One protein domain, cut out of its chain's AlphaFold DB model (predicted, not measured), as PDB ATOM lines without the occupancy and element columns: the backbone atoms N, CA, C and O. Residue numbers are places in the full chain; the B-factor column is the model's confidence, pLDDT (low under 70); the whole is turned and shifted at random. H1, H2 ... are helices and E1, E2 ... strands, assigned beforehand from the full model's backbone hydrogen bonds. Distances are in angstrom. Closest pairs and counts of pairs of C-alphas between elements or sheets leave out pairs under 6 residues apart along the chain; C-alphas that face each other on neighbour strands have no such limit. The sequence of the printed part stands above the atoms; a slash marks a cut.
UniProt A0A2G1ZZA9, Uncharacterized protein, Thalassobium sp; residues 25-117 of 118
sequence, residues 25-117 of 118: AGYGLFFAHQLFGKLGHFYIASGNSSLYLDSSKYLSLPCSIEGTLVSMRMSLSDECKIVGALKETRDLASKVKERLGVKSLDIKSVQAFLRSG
ATOM      1  N   ALA A  25     112.237 105.531 139.683       54.41
ATOM      2  CA  ALA A  25     111.601 104.899 140.843       54.41
ATOM      3  C   ALA A  25     112.337 105.142 142.180       54.41
ATOM      4  O   ALA A  25     111.703 105.398 143.203       54.41
ATOM      5  N   GLY A  26     113.677 105.138 142.175       64.00
ATOM      6  CA  GLY A  26     114.474 105.339 143.396       64.00
ATOM      7  C   GLY A  26     114.387 106.758 143.967       64.00
ATOM      8  O   GLY A  26     114.345 106.937 145.181       64.00
ATOM      9  N   TYR A  27     114.303 107.767 143.096       68.19
ATOM     10  CA  TYR A  27     114.137 109.158 143.519       68.19
ATOM     11  C   TYR A  27     112.730 109.411 144.058       68.19
ATOM     12  O   TYR A  27     112.579 110.069 145.082       68.19
ATOM     13  N   GLY A  28     111.709 108.856 143.396       72.62
ATOM     14  CA  GLY A  28     110.324 108.959 143.856       72.62
ATOM     15  C   GLY A  28     110.155 108.410 145.270       72.62
ATOM     16  O   GLY A  28     109.564 109.075 146.113       72.62
ATOM     17  N   LEU A  29     110.764 107.257 145.562       77.06
ATOM     18  CA  LEU A  29     110.732 106.662 146.899       77.06
ATOM     19  C   LEU A  29     111.537 107.474 147.928       77.06
ATOM     20  O   LEU A  29     111.099 107.647 149.065       77.06
ATOM     21  N   PHE A  30     112.695 108.020 147.532       79.44
ATOM     22  CA  PHE A  30     113.466 108.926 148.389       79.44
ATOM     23  C   PHE A  30     112.652 110.180 148.754       79.44
ATOM     24  O   PHE A  30     112.550 110.572 149.910       79.44
ATOM     25  N   PHE A  31     112.033 110.804 147.760       80.19
ATOM     26  CA  PHE A  31     111.230 111.998 147.970       80.19
ATOM     27  C   PHE A  31     109.987 111.697 148.817       80.19
ATOM     28  O   PHE A  31     109.684 112.437 149.750       80.19
ATOM     29  N   ALA A  32     109.304 110.585 148.526       84.69
ATOM     30  CA  ALA A  32     108.107 110.166 149.240       84.69
ATOM     31  C   ALA A  32     108.388 109.915 150.726       84.69
ATOM     32  O   ALA A  32     107.698 110.495 151.561       84.69
ATOM     33  N   HIS A  33     109.408 109.126 151.088       84.88
ATOM     34  CA  HIS A  33     109.650 108.867 152.513       84.88
ATOM     35  C   HIS A  33     110.004 110.150 153.277       84.88
ATOM     36  O   HIS A  33     109.478 110.361 154.362       84.88
ATOM     37  N   GLN A  34     110.806 111.053 152.702       87.06
ATOM     38  CA  GLN A  34     111.119 112.332 153.348       87.06
ATOM     39  C   GLN A  34     109.867 113.190 153.554       87.06
ATOM     40  O   GLN A  34     109.635 113.703 154.647       87.06
ATOM     41  N   LEU A  35     109.040 113.335 152.516       88.56
ATOM     42  CA  LEU A  35     107.868 114.203 152.571       88.56
ATOM     43  C   LEU A  35     106.788 113.649 153.509       88.56
ATOM     44  O   LEU A  35     106.314 114.358 154.395       88.56
ATOM     45  N   PHE A  36     106.404 112.385 153.324       90.62
ATOM     46  CA  PHE A  36     105.343 111.756 154.110       90.62
ATOM     47  C   PHE A  36     105.792 111.458 155.542       90.62
ATOM     48  O   PHE A  36     104.996 111.606 156.460       90.62
ATOM     49  N   GLY A  37     107.071 111.143 155.754       88.25
ATOM     50  CA  GLY A  37     107.658 111.028 157.086       88.25
ATOM     51  C   GLY A  37     107.569 112.318 157.895       88.25
ATOM     52  O   GLY A  37     107.205 112.291 159.063       88.25
ATOM     53  N   LYS A  38     107.841 113.469 157.267       89.19
ATOM     54  CA  LYS A  38     107.756 114.779 157.934       89.19
ATOM     55  C   LYS A  38     106.321 115.239 158.200       89.19
ATOM     56  O   LYS A  38     106.079 115.916 159.193       89.19
ATOM     57  N   LEU A  39     105.391 114.938 157.292       91.38
ATOM     58  CA  LEU A  39     104.030 115.502 157.302       91.38
ATOM     59  C   LEU A  39     102.951 114.537 157.815       91.38
ATOM     60  O   LEU A  39     101.767 114.886 157.843       91.38
ATOM     61  N   GLY A  40     103.333 113.324 158.195       92.50
ATOM     62  CA  GLY A  40     102.434 112.285 158.671       92.50
ATOM     63  C   GLY A  40     103.212 111.004 158.909       92.50
ATOM     64  O   GLY A  40     104.024 110.952 159.825       92.50
ATOM     65  N   HIS A  41     102.969 109.980 158.090       93.75
ATOM     66  CA  HIS A  41     103.751 108.749 158.151       93.75
ATOM     67  C   HIS A  41     104.072 108.200 156.766       93.75
ATOM     68  O   HIS A  41     103.296 108.332 155.815       93.75
ATOM     69  N   PHE A  42     105.195 107.498 156.689       93.50
ATOM     70  CA  PHE A  42     105.558 106.638 155.578       93.50
ATOM     71  C   PHE A  42     105.864 105.240 156.112       93.50
ATOM     72  O   PHE A  42     106.687 105.062 157.005       93.50
ATOM     73  N   TYR A  43     105.203 104.237 155.551       91.56
ATOM     74  CA  TYR A  43     105.393 102.838 155.893       91.56
ATOM     75  C   TYR A  43     105.601 102.024 154.622       91.56
ATOM     76  O   TYR A  43     104.824 102.135 153.675       91.56
ATOM     77  N   ILE A  44     106.637 101.195 154.603       90.56
ATOM     78  CA  ILE A  44     106.886 100.236 153.531       90.56
ATOM     79  C   ILE A  44     107.171  98.870 154.134       90.56
ATOM     80  O   ILE A  44     107.950  98.747 155.072       90.56
ATOM     81  N   ALA A  45     106.553  97.836 153.588       86.25
ATOM     82  CA  ALA A  45     106.799  96.454 153.961       86.25
ATOM     83  C   ALA A  45     107.031  95.630 152.697       86.25
ATOM     84  O   ALA A  45     106.428  95.906 151.658       86.25
ATOM     85  N   SER A  46     107.916  94.640 152.768       86.12
ATOM     86  CA  SER A  46     108.112  93.668 151.695       86.12
ATOM     87  C   SER A  46     108.734  92.384 152.227       86.12
ATOM     88  O   SER A  46     109.747  92.419 152.933       86.12
ATOM     89  N   GLY A  47     108.128  91.245 151.884       90.50
ATOM     90  CA  GLY A  47     108.546  89.942 152.389       90.50
ATOM     91  C   GLY A  47     108.513  89.914 153.915       90.50
ATOM     92  O   GLY A  47     107.450  90.022 154.528       90.50
ATOM     93  N   ASN A  48     109.701  89.824 154.517       91.56
ATOM     94  CA  ASN A  48     109.858  89.652 155.961       91.56
ATOM     95  C   ASN A  48     110.277  90.926 156.714       91.56
ATOM     96  O   ASN A  48     110.502  90.885 157.925       91.56
ATOM     97  N   SER A  49     110.395  92.052 156.009       83.75
ATOM     98  CA  SER A  49     110.920  93.299 156.565       83.75
ATOM     99  C   SER A  49     109.996  94.476 156.302       83.75
ATOM    100  O   SER A  49     109.488  94.659 155.194       83.75
ATOM    101  N   SER A  50     109.845  95.327 157.313       87.94
ATOM    102  CA  SER A  50     109.099  96.571 157.208       87.94
ATOM    103  C   SER A  50     109.832  97.746 157.841       87.94
ATOM    104  O   SER A  50     110.677  97.589 158.725       87.94
ATOM    105  N   LEU A  51     109.486  98.930 157.357       90.50
ATOM    106  CA  LEU A  51     110.013 100.210 157.769       90.50
ATOM    107  C   LEU A  51     108.847 101.169 157.981       90.50
ATOM    108  O   LEU A  51     108.102 101.446 157.045       90.50
ATOM    109  N   TYR A  52     108.730 101.712 159.185       90.69
ATOM    110  CA  TYR A  52     107.820 102.795 159.530       90.69
ATOM    111  C   TYR A  52     108.622 104.043 159.875       90.69
ATOM    112  O   TYR A  52     109.600 103.970 160.619       90.69
ATOM    113  N   LEU A  53     108.178 105.191 159.382       91.19
ATOM    114  CA  LEU A  53     108.685 106.476 159.823       91.19
ATOM    115  C   LEU A  53     107.577 107.526 159.927       91.19
ATOM    116  O   LEU A  53     106.677 107.595 159.088       91.19
ATOM    117  N   ASP A  54     107.683 108.359 160.952       92.50
ATOM    118  CA  ASP A  54     106.918 109.589 161.139       92.50
ATOM    119  C   ASP A  54     107.871 110.706 161.605       92.50
ATOM    120  O   ASP A  54     109.093 110.534 161.616       92.50
ATOM    121  N   SER A  55     107.337 111.863 161.995       87.56
ATOM    122  CA  SER A  55     108.148 113.007 162.431       87.56
ATOM    123  C   SER A  55     108.949 112.760 163.718       87.56
ATOM    124  O   SER A  55     109.803 113.567 164.071       87.56
ATOM    125  N   SER A  56     108.635 111.695 164.454       89.44
ATOM    126  CA  SER A  56     109.163 111.384 165.784       89.44
ATOM    127  C   SER A  56     109.899 110.049 165.867       89.44
ATOM    128  O   SER A  56     110.692 109.845 166.785       89.44
ATOM    129  N   LYS A  57     109.617 109.117 164.956       88.62
ATOM    130  CA  LYS A  57     110.027 107.720 165.064       88.62
ATOM    131  C   LYS A  57     110.514 107.189 163.734       88.62
ATOM    132  O   LYS A  57     109.938 107.442 162.681       88.62
ATOM    133  N   TYR A  58     111.530 106.348 163.840       90.88
ATOM    134  CA  TYR A  58     112.009 105.470 162.789       90.88
ATOM    135  C   TYR A  58     112.017 104.051 163.359       90.88
ATOM    136  O   TYR A  58     112.723 103.775 164.328       90.88
ATOM    137  N   LEU A  59     111.199 103.160 162.802       90.44
ATOM    138  CA  LEU A  59     111.036 101.794 163.294       90.44
ATOM    139  C   LEU A  59     111.261 100.802 162.157       90.44
ATOM    140  O   LEU A  59     110.591 100.847 161.127       90.44
ATOM    141  N   SER A  60     112.179  99.867 162.379       90.88
ATOM    142  CA  SER A  60     112.334  98.678 161.547       90.88
ATOM    143  C   SER A  60     111.686  97.508 162.276       90.88
ATOM    144  O   SER A  60     112.087  97.189 163.393       90.88
ATOM    145  N   LEU A  61     110.689  96.876 161.659       88.69
ATOM    146  CA  LEU A  61     109.905  95.805 162.278       88.69
ATOM    147  C   LEU A  61     109.875  94.573 161.363       88.69
ATOM    148  O   LEU A  61     109.824  94.729 160.136       88.69
ATOM    149  N   PRO A  62     109.884  93.349 161.920       90.94
ATOM    150  CA  PRO A  62     109.605  92.161 161.127       90.94
ATOM    151  C   PRO A  62     108.167  92.224 160.599       90.94
ATOM    152  O   PRO A  62     107.257  92.680 161.292       90.94
ATOM    153  N   CYS A  63     107.951  91.753 159.376       89.50
ATOM    154  CA  CYS A  63     106.613  91.540 158.831       89.50
ATOM    155  C   CYS A  63     106.532  90.166 158.164       89.50
ATOM    156  O   CYS A  63     107.522  89.449 158.091       89.50
ATOM    157  N   SER A  64     105.354  89.783 157.686       92.81
ATOM    158  CA  SER A  64     105.205  88.640 156.791       92.81
ATOM    159  C   SER A  64     104.115  88.989 155.795       92.81
ATOM    160  O   SER A  64     102.926  88.880 156.092       92.81
ATOM    161  N   ILE A  65     104.532  89.540 154.658       86.06
ATOM    162  CA  ILE A  65     103.629  89.890 153.568       86.06
ATOM    163  C   ILE A  65     104.148  89.314 152.257       86.06
ATOM    164  O   ILE A  65     105.345  89.347 151.966       86.06
ATOM    165  N   GLU A  66     103.232  88.825 151.435       88.44
ATOM    166  CA  GLU A  66     103.539  88.472 150.058       88.44
ATOM    167  C   GLU A  66     103.475  89.743 149.198       88.44
ATOM    168  O   GLU A  66     102.443  90.410 149.118       88.44
ATOM    169  N   GLY A  67     104.603  90.124 148.589       82.50
ATOM    170  CA  GLY A  67     104.709  91.321 147.748       82.50
ATOM    171  C   GLY A  67     105.293  92.552 148.451       82.50
ATOM    172  O   GLY A  67     106.209  92.452 149.270       82.50
ATOM    173  N   THR A  68     104.837  93.744 148.050       84.75
ATOM    174  CA  THR A  68     105.291  95.039 148.593       84.75
ATOM    175  C   THR A  68     104.089  95.909 148.932       84.75
ATOM    176  O   THR A  68     103.248  96.164 148.074       84.75
ATOM    177  N   LEU A  69     104.036  96.401 150.167       88.06
ATOM    178  CA  LEU A  69     103.025  97.340 150.643       88.06
ATOM    179  C   LEU A  69     103.677  98.694 150.901       88.06
ATOM    180  O   LEU A  69     104.706  98.766 151.568       88.06
ATOM    181  N   VAL A  70     103.051  99.764 150.412       88.31
ATOM    182  CA  VAL A  70     103.433 101.148 150.719       88.31
ATOM    183  C   VAL A  70     102.207 101.871 151.267       88.31
ATOM    184  O   VAL A  70     101.185 101.959 150.594       88.31
ATOM    185  N   SER A  71     102.307 102.387 152.490       92.69
ATOM    186  CA  SER A  71     101.283 103.202 153.144       92.69
ATOM    187  C   SER A  71     101.853 104.583 153.437       92.69
ATOM    188  O   SER A  71     102.921 104.723 154.030       92.69
ATOM    189  N   MET A  72     101.147 105.613 152.984       92.62
ATOM    190  CA  MET A  72     101.571 107.005 153.086       92.62
ATOM    191  C   MET A  72     100.405 107.833 153.601       92.62
ATOM    192  O   MET A  72      99.276 107.689 153.129       92.62
ATOM    193  N   ARG A  73     100.681 108.717 154.553       91.88
ATOM    194  CA  ARG A  73      99.709 109.681 155.061       91.88
ATOM    195  C   ARG A  73     100.382 111.024 155.227       91.88
ATOM    196  O   ARG A  73     101.511 111.102 155.697       91.88
ATOM    197  N   MET A  74      99.650 112.082 154.907       90.44
ATOM    198  CA  MET A  74     100.030 113.442 155.259       90.44
ATOM    199  C   MET A  74      98.822 114.211 155.779       90.44
ATOM    200  O   MET A  74      97.697 113.986 155.329       90.44
ATOM    201  N   SER A  75      99.060 115.116 156.724       86.06
ATOM    202  CA  SER A  75      98.067 116.112 157.112       86.06
ATOM    203  C   SER A  75      98.048 117.249 156.091       86.06
ATOM    204  O   SER A  75      99.090 117.821 155.780       86.06
ATOM    205  N   LEU A  76      96.858 117.577 155.580       88.88
ATOM    206  CA  LEU A  76      96.649 118.687 154.641       88.88
ATOM    207  C   LEU A  76      96.213 119.986 155.333       88.88
ATOM    208  O   LEU A  76      95.857 120.952 154.670       88.88
ATOM    209  N   SER A  77      96.214 120.015 156.667       91.19
ATOM    210  CA  SER A  77      95.650 121.122 157.446       91.19
ATOM    211  C   SER A  77      96.527 122.377 157.494       91.19
ATOM    212  O   SER A  77      96.067 123.405 157.975       91.19
ATOM    213  N   ASP A  78      97.783 122.300 157.048       88.25
ATOM    214  CA  ASP A  78      98.760 123.384 157.172       88.25
ATOM    215  C   ASP A  78      99.565 123.531 155.875       88.25
ATOM    216  O   ASP A  78     100.570 122.852 155.647       88.25
ATOM    217  N   GLU A  79      99.093 124.421 155.002       91.81
ATOM    218  CA  GLU A  79      99.715 124.696 153.706       91.81
ATOM    219  C   GLU A  79     101.161 125.186 153.854       91.81
ATOM    220  O   GLU A  79     102.046 124.748 153.115       91.81
ATOM    221  N   CYS A  80     101.435 126.042 154.845       90.50
ATOM    222  CA  CYS A  80     102.774 126.569 155.087       90.50
ATOM    223  C   CYS A  80     103.766 125.449 155.417       90.50
ATOM    224  O   CYS A  80     104.860 125.416 154.843       90.50
ATOM    225  N   LYS A  81     103.380 124.495 156.275       88.19
ATOM    226  CA  LYS A  81     104.209 123.314 156.572       88.19
ATOM    227  C   LYS A  81     104.441 122.446 155.343       88.19
ATOM    228  O   LYS A  81     105.562 121.988 155.136       88.19
ATOM    229  N   ILE A  82     103.421 122.248 154.510       89.56
ATOM    230  CA  ILE A  82     103.544 121.444 153.285       89.56
ATOM    231  C   ILE A  82     104.526 122.103 152.313       89.56
ATOM    232  O   ILE A  82     105.461 121.453 151.841       89.56
ATOM    233  N   VAL A  83     104.364 123.400 152.046       90.44
ATOM    234  CA  VAL A  83     105.252 124.155 151.149       90.44
ATOM    235  C   VAL A  83     106.682 124.192 151.691       90.44
ATOM    236  O   VAL A  83     107.631 124.024 150.919       90.44
ATOM    237  N   GLY A  84     106.851 124.370 153.005       89.94
ATOM    238  CA  GLY A  84     108.152 124.303 153.674       89.94
ATOM    239  C   GLY A  84     108.823 122.943 153.486       89.94
ATOM    240  O   GLY A  84     109.926 122.866 152.942       89.94
ATOM    241  N   ALA A  85     108.120 121.860 153.823       87.50
ATOM    242  CA  ALA A  85     108.630 120.500 153.685       87.50
ATOM    243  C   ALA A  85     108.967 120.142 152.227       87.50
ATOM    244  O   ALA A  85     109.974 119.477 151.976       87.50
ATOM    245  N   LEU A  86     108.179 120.609 151.250       86.06
ATOM    246  CA  LEU A  86     108.466 120.427 149.823       86.06
ATOM    247  C   LEU A  86     109.768 121.121 149.402       86.06
ATOM    248  O   LEU A  86     110.585 120.511 148.706       86.06
ATOM    249  N   LYS A  87     109.977 122.375 149.829       86.06
ATOM    250  CA  LYS A  87     111.212 123.127 149.550       86.06
ATOM    251  C   LYS A  87     112.421 122.442 150.180       86.06
ATOM    252  O   LYS A  87     113.372 122.128 149.470       86.06
ATOM    253  N   GLU A  88     112.346 122.114 151.468       87.19
ATOM    254  CA  GLU A  88     113.425 121.420 152.175       87.19
ATOM    255  C   GLU A  88     113.769 120.074 151.538       87.19
ATOM    256  O   GLU A  88     114.941 119.757 151.354       87.19
ATOM    257  N   THR A  89     112.756 119.278 151.189       81.75
ATOM    258  CA  THR A  89     112.965 117.948 150.601       81.75
ATOM    259  C   THR A  89     113.589 118.060 149.214       81.75
ATOM    260  O   THR A  89     114.487 117.289 148.877       81.75
ATOM    261  N   ARG A  90     113.181 119.053 148.412       76.88
ATOM    262  CA  ARG A  90     113.796 119.358 147.111       76.88
ATOM    263  C   ARG A  90     115.256 119.788 147.254       76.88
ATOM    264  O   ARG A  90     116.111 119.325 146.493       76.88
ATOM    265  N   ASP A  91     115.547 120.662 148.208       80.06
ATOM    266  CA  ASP A  91     116.894 121.187 148.417       80.06
ATOM    267  C   ASP A  91     117.814 120.091 148.988       80.06
ATOM    268  O   ASP A  91     118.947 119.929 148.532       80.06
ATOM    269  N   LEU A  92     117.304 119.253 149.900       75.25
ATOM    270  CA  LEU A  92     117.995 118.061 150.399       75.25
ATOM    271  C   LEU A  92     118.287 117.079 149.265       75.25
ATOM    272  O   LEU A  92     119.419 116.629 149.123       75.25
ATOM    273  N   ALA A  93     117.297 116.774 148.428       66.69
ATOM    274  CA  ALA A  93     117.479 115.880 147.292       66.69
ATOM    275  C   ALA A  93     118.526 116.417 146.296       66.69
ATOM    276  O   ALA A  93     119.316 115.645 145.747       66.69
ATOM    277  N   SER A  94     118.584 117.741 146.113       68.25
ATOM    278  CA  SER A  94     119.610 118.406 145.299       68.25
ATOM    279  C   SER A  94     121.006 118.263 145.921       68.25
ATOM    280  O   SER A  94     121.935 117.834 145.239       68.25
ATOM    281  N   LYS A  95     121.141 118.483 147.236       68.62
ATOM    282  CA  LYS A  95     122.401 118.280 147.979       68.62
ATOM    283  C   LYS A  95     122.865 116.823 147.977       68.62
ATOM    284  O   LYS A  95     124.047 116.553 147.799       68.62
ATOM    285  N   VAL A  96     121.951 115.870 148.160       64.31
ATOM    286  CA  VAL A  96     122.244 114.427 148.112       64.31
ATOM    287  C   VAL A  96     122.775 114.042 146.729       64.31
ATOM    288  O   VAL A  96     123.758 113.306 146.629       64.31
ATOM    289  N   LYS A  97     122.182 114.595 145.664       59.12
ATOM    290  CA  LYS A  97     122.639 114.407 144.282       59.12
ATOM    291  C   LYS A  97     124.046 114.969 144.047       59.12
ATOM    292  O   LYS A  97     124.839 114.318 143.366       59.12
ATOM    293  N   GLU A  98     124.352 116.144 144.591       60.66
ATOM    294  CA  GLU A  98     125.677 116.775 144.491       60.66
ATOM    295  C   GLU A  98     126.740 116.017 145.295       60.66
ATOM    296  O   GLU A  98     127.799 115.695 144.760       60.66
ATOM    297  N   ARG A  99     126.444 115.673 146.557       55.94
ATOM    298  CA  ARG A  99     127.401 115.073 147.501       55.94
ATOM    299  C   ARG A  99     127.814 113.657 147.125       55.94
ATOM    300  O   ARG A  99     128.984 113.310 147.237       55.94
ATOM    301  N   LEU A 100     126.861 112.817 146.736       52.50
ATOM    302  CA  LEU A 100     127.167 111.415 146.446       52.50
ATOM    303  C   LEU A 100     127.725 111.247 145.033       52.50
ATOM    304  O   LEU A 100     128.363 110.239 144.730       52.50
ATOM    305  N   GLY A 101     127.493 112.227 144.154       44.19
ATOM    306  CA  GLY A 101     127.601 112.012 142.723       44.19
ATOM    307  C   GLY A 101     126.694 110.855 142.278       44.19
ATOM    308  O   GLY A 101     126.271 109.980 143.029       44.19
ATOM    309  N   VAL A 102     126.386 110.774 140.991       44.75
ATOM    310  CA  VAL A 102     125.492 109.721 140.467       44.75
ATOM    311  C   VAL A 102     126.126 108.303 140.529       44.75
ATOM    312  O   VAL A 102     125.559 107.332 140.033       44.75
ATOM    313  N   LYS A 103     127.326 108.145 141.108       39.56
ATOM    314  CA  LYS A 103     128.154 106.937 140.975       39.56
ATOM    315  C   LYS A 103     128.065 105.917 142.125       39.56
ATOM    316  O   LYS A 103     128.497 104.798 141.874       39.56
ATOM    317  N   SER A 104     127.546 106.233 143.319       36.84
ATOM    318  CA  SER A 104     127.808 105.391 144.516       36.84
ATOM    319  C   SER A 104     126.684 105.306 145.569       36.84
ATOM    320  O   SER A 104     126.941 105.131 146.762       36.84
ATOM    321  N   LEU A 105     125.417 105.380 145.156       41.91
ATOM    322  CA  LEU A 105     124.286 105.040 146.033       41.91
ATOM    323  C   LEU A 105     123.949 103.551 145.904       41.91
ATOM    324  O   LEU A 105     123.159 103.157 145.048       41.91
ATOM    325  N   ASP A 106     124.580 102.737 146.747       46.22
ATOM    326  CA  ASP A 106     124.179 101.354 147.020       46.22
ATOM    327  C   ASP A 106     123.273 101.325 148.272       46.22
ATOM    328  O   ASP A 106     123.255 102.282 149.051       46.22
ATOM    329  N   ILE A 107     122.534 100.236 148.506       46.75
ATOM    330  CA  ILE A 107     121.731 100.020 149.728       46.75
ATOM    331  C   ILE A 107     122.573 100.255 150.989       46.75
ATOM    332  O   ILE A 107     122.085 100.824 151.964       46.75
ATOM    333  N   LYS A 108     123.865  99.913 150.941       45.81
ATOM    334  CA  LYS A 108     124.829 100.178 152.018       45.81
ATOM    335  C   LYS A 108     125.026 101.673 152.297       45.81
ATOM    336  O   LYS A 108     125.159 102.056 153.454       45.81
ATOM    337  N   SER A 109     124.987 102.523 151.272       47.00
ATOM    338  CA  SER A 109     125.087 103.984 151.410       47.00
ATOM    339  C   SER A 109     123.833 104.574 152.067       47.00
ATOM    340  O   SER A 109     123.932 105.501 152.866       47.00
ATOM    341  N   VAL A 110     122.656 104.004 151.779       48.38
ATOM    342  CA  VAL A 110     121.380 104.385 152.416       48.38
ATOM    343  C   VAL A 110     121.342 103.928 153.878       48.38
ATOM    344  O   VAL A 110     120.980 104.706 154.754       48.38
ATOM    345  N   GLN A 111     121.791 102.704 154.165       44.88
ATOM    346  CA  GLN A 111     121.915 102.197 155.536       44.88
ATOM    347  C   GLN A 111     122.923 103.002 156.370       44.88
ATOM    348  O   GLN A 111     122.664 103.269 157.539       44.88
ATOM    349  N   ALA A 112     124.047 103.423 155.782       47.50
ATOM    350  CA  ALA A 112     125.022 104.284 156.452       47.50
ATOM    351  C   ALA A 112     124.436 105.667 156.781       47.50
ATOM    352  O   ALA A 112     124.652 106.174 157.875       47.50
ATOM    353  N   PHE A 113     123.641 106.237 155.870       48.12
ATOM    354  CA  PHE A 113     122.982 107.528 156.073       48.12
ATOM    355  C   PHE A 113     121.953 107.494 157.212       48.12
ATOM    356  O   PHE A 113     121.893 108.420 158.016       48.12
ATOM    357  N   LEU A 114     121.189 106.403 157.317       50.31
ATOM    358  CA  LEU A 114     120.206 106.198 158.386       50.31
ATOM    359  C   LEU A 114     120.856 105.953 159.758       50.31
ATOM    360  O   LEU A 114     120.233 106.231 160.773       50.31
ATOM    361  N   ARG A 115     122.107 105.471 159.792       45.41
ATOM    362  CA  ARG A 115     122.888 105.273 161.028       45.41
ATOM    363  C   ARG A 115     123.661 106.512 161.480       45.41
ATOM    364  O   ARG A 115     123.982 106.617 162.651       45.41
ATOM    365  N   SER A 116     123.983 107.435 160.575       43.88
ATOM    366  CA  SER A 116     124.707 108.676 160.897       43.88
ATOM    367  C   SER A 116     123.810 109.819 161.395       43.88
ATOM    368  O   SER A 116     124.266 110.956 161.460       43.88
ATOM    369  N   GLY A 117     122.525 109.540 161.631       45.47
ATOM    370  CA  GLY A 117     121.528 110.503 162.107       45.47
ATOM    371  C   GLY A 117     121.195 110.398 163.599       45.47
ATOM    372  O   GLY A 117     120.214 111.014 164.003       45.47
TER     373      GLY A 117
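This is residues 25 to 117 of the 118 residues of an uncharacterized protein of Thalassobium sp (UniProt A0A2G1ZZA9). A narrow slab of strands and a long helix open away from each other as a wedge, with H1 between them: H1 meets the slab at one end, where residues 40, 54 and 74 lie, and H2 packs on H1 from the side away from the slab. The slab has only two named strands, but E1 and E2 each double back, and four legs lie side by side: residues 58 to 61, 49 to 54, 40 to 47 and 63 to 74. The printed part has 93 residues, with three named helices and two named strands in the order H1, E1, E2, H2, H3; the class is mixed, helices and strands, and the sheet, E1 - E2, is antiparallel. The whole is compact, with a radius of gyration of the C-alphas of 14.1 A, and spans 38 by 38 by 24 A.

H1, residues 25 to 39, begins at C-alpha 25 at (111.601, 104.899, 140.843) and is 21.0 A long. E1, residues 40 to 54, bends by 173 degrees at residue 48, and its first and last C-alphas are 5.8 A apart. E2, residues 58 to 74, bends by 154 degrees at residue 62; its first and last C-alphas are 16.2 A apart. H2, residues 79 to 100, begins at C-alpha 79 at (99.715, 124.696, 153.706) and is 31.3 A long. H3, residues 107 to 115, is 12.5 A long and ends at C-alpha 115 at (122.888, 105.273, 161.028).

H1 touches H2; their closest C-alphas, those of Leu 35 and Ala 85, are 6.4 A apart. Their lines stand at a steep tilt of 41 degrees, and they run opposite ways. The closest C-alphas of H1 and E1 are those of Gly 37 and Asp 54, 4.4 A apart. The closest C-alphas of H1 and E2 are those of Leu 39 and Met 74, 4.9 A apart. E1 and E2 form a hairpin and are antiparallel, with 170 degrees between their directions. Across them N 43 and O 71 are within hydrogen-bond range at 2.8 A, and so are N 52 and O 59 at 2.8 A. H3 is apart from H1, H2, E1 and E2. In H1, H2 and H3 every O i to N i+4 pair is within hydrogen-bond range.

The two C-alphas farthest apart, those of Ser 77 and Lys 103, are 39.1 A apart. The printed part has no cut. The links H1 to E1, E1 to E2 and E2 to H2 are tight, and H2 to H3 is short. The mean pLDDT of the printed part is 77.0; it is under 70 at residues 25 to 27, which belong to H1, and at residues 93 to 117, of which 93 to 100 belong to H2 and 107 to 115 to H3.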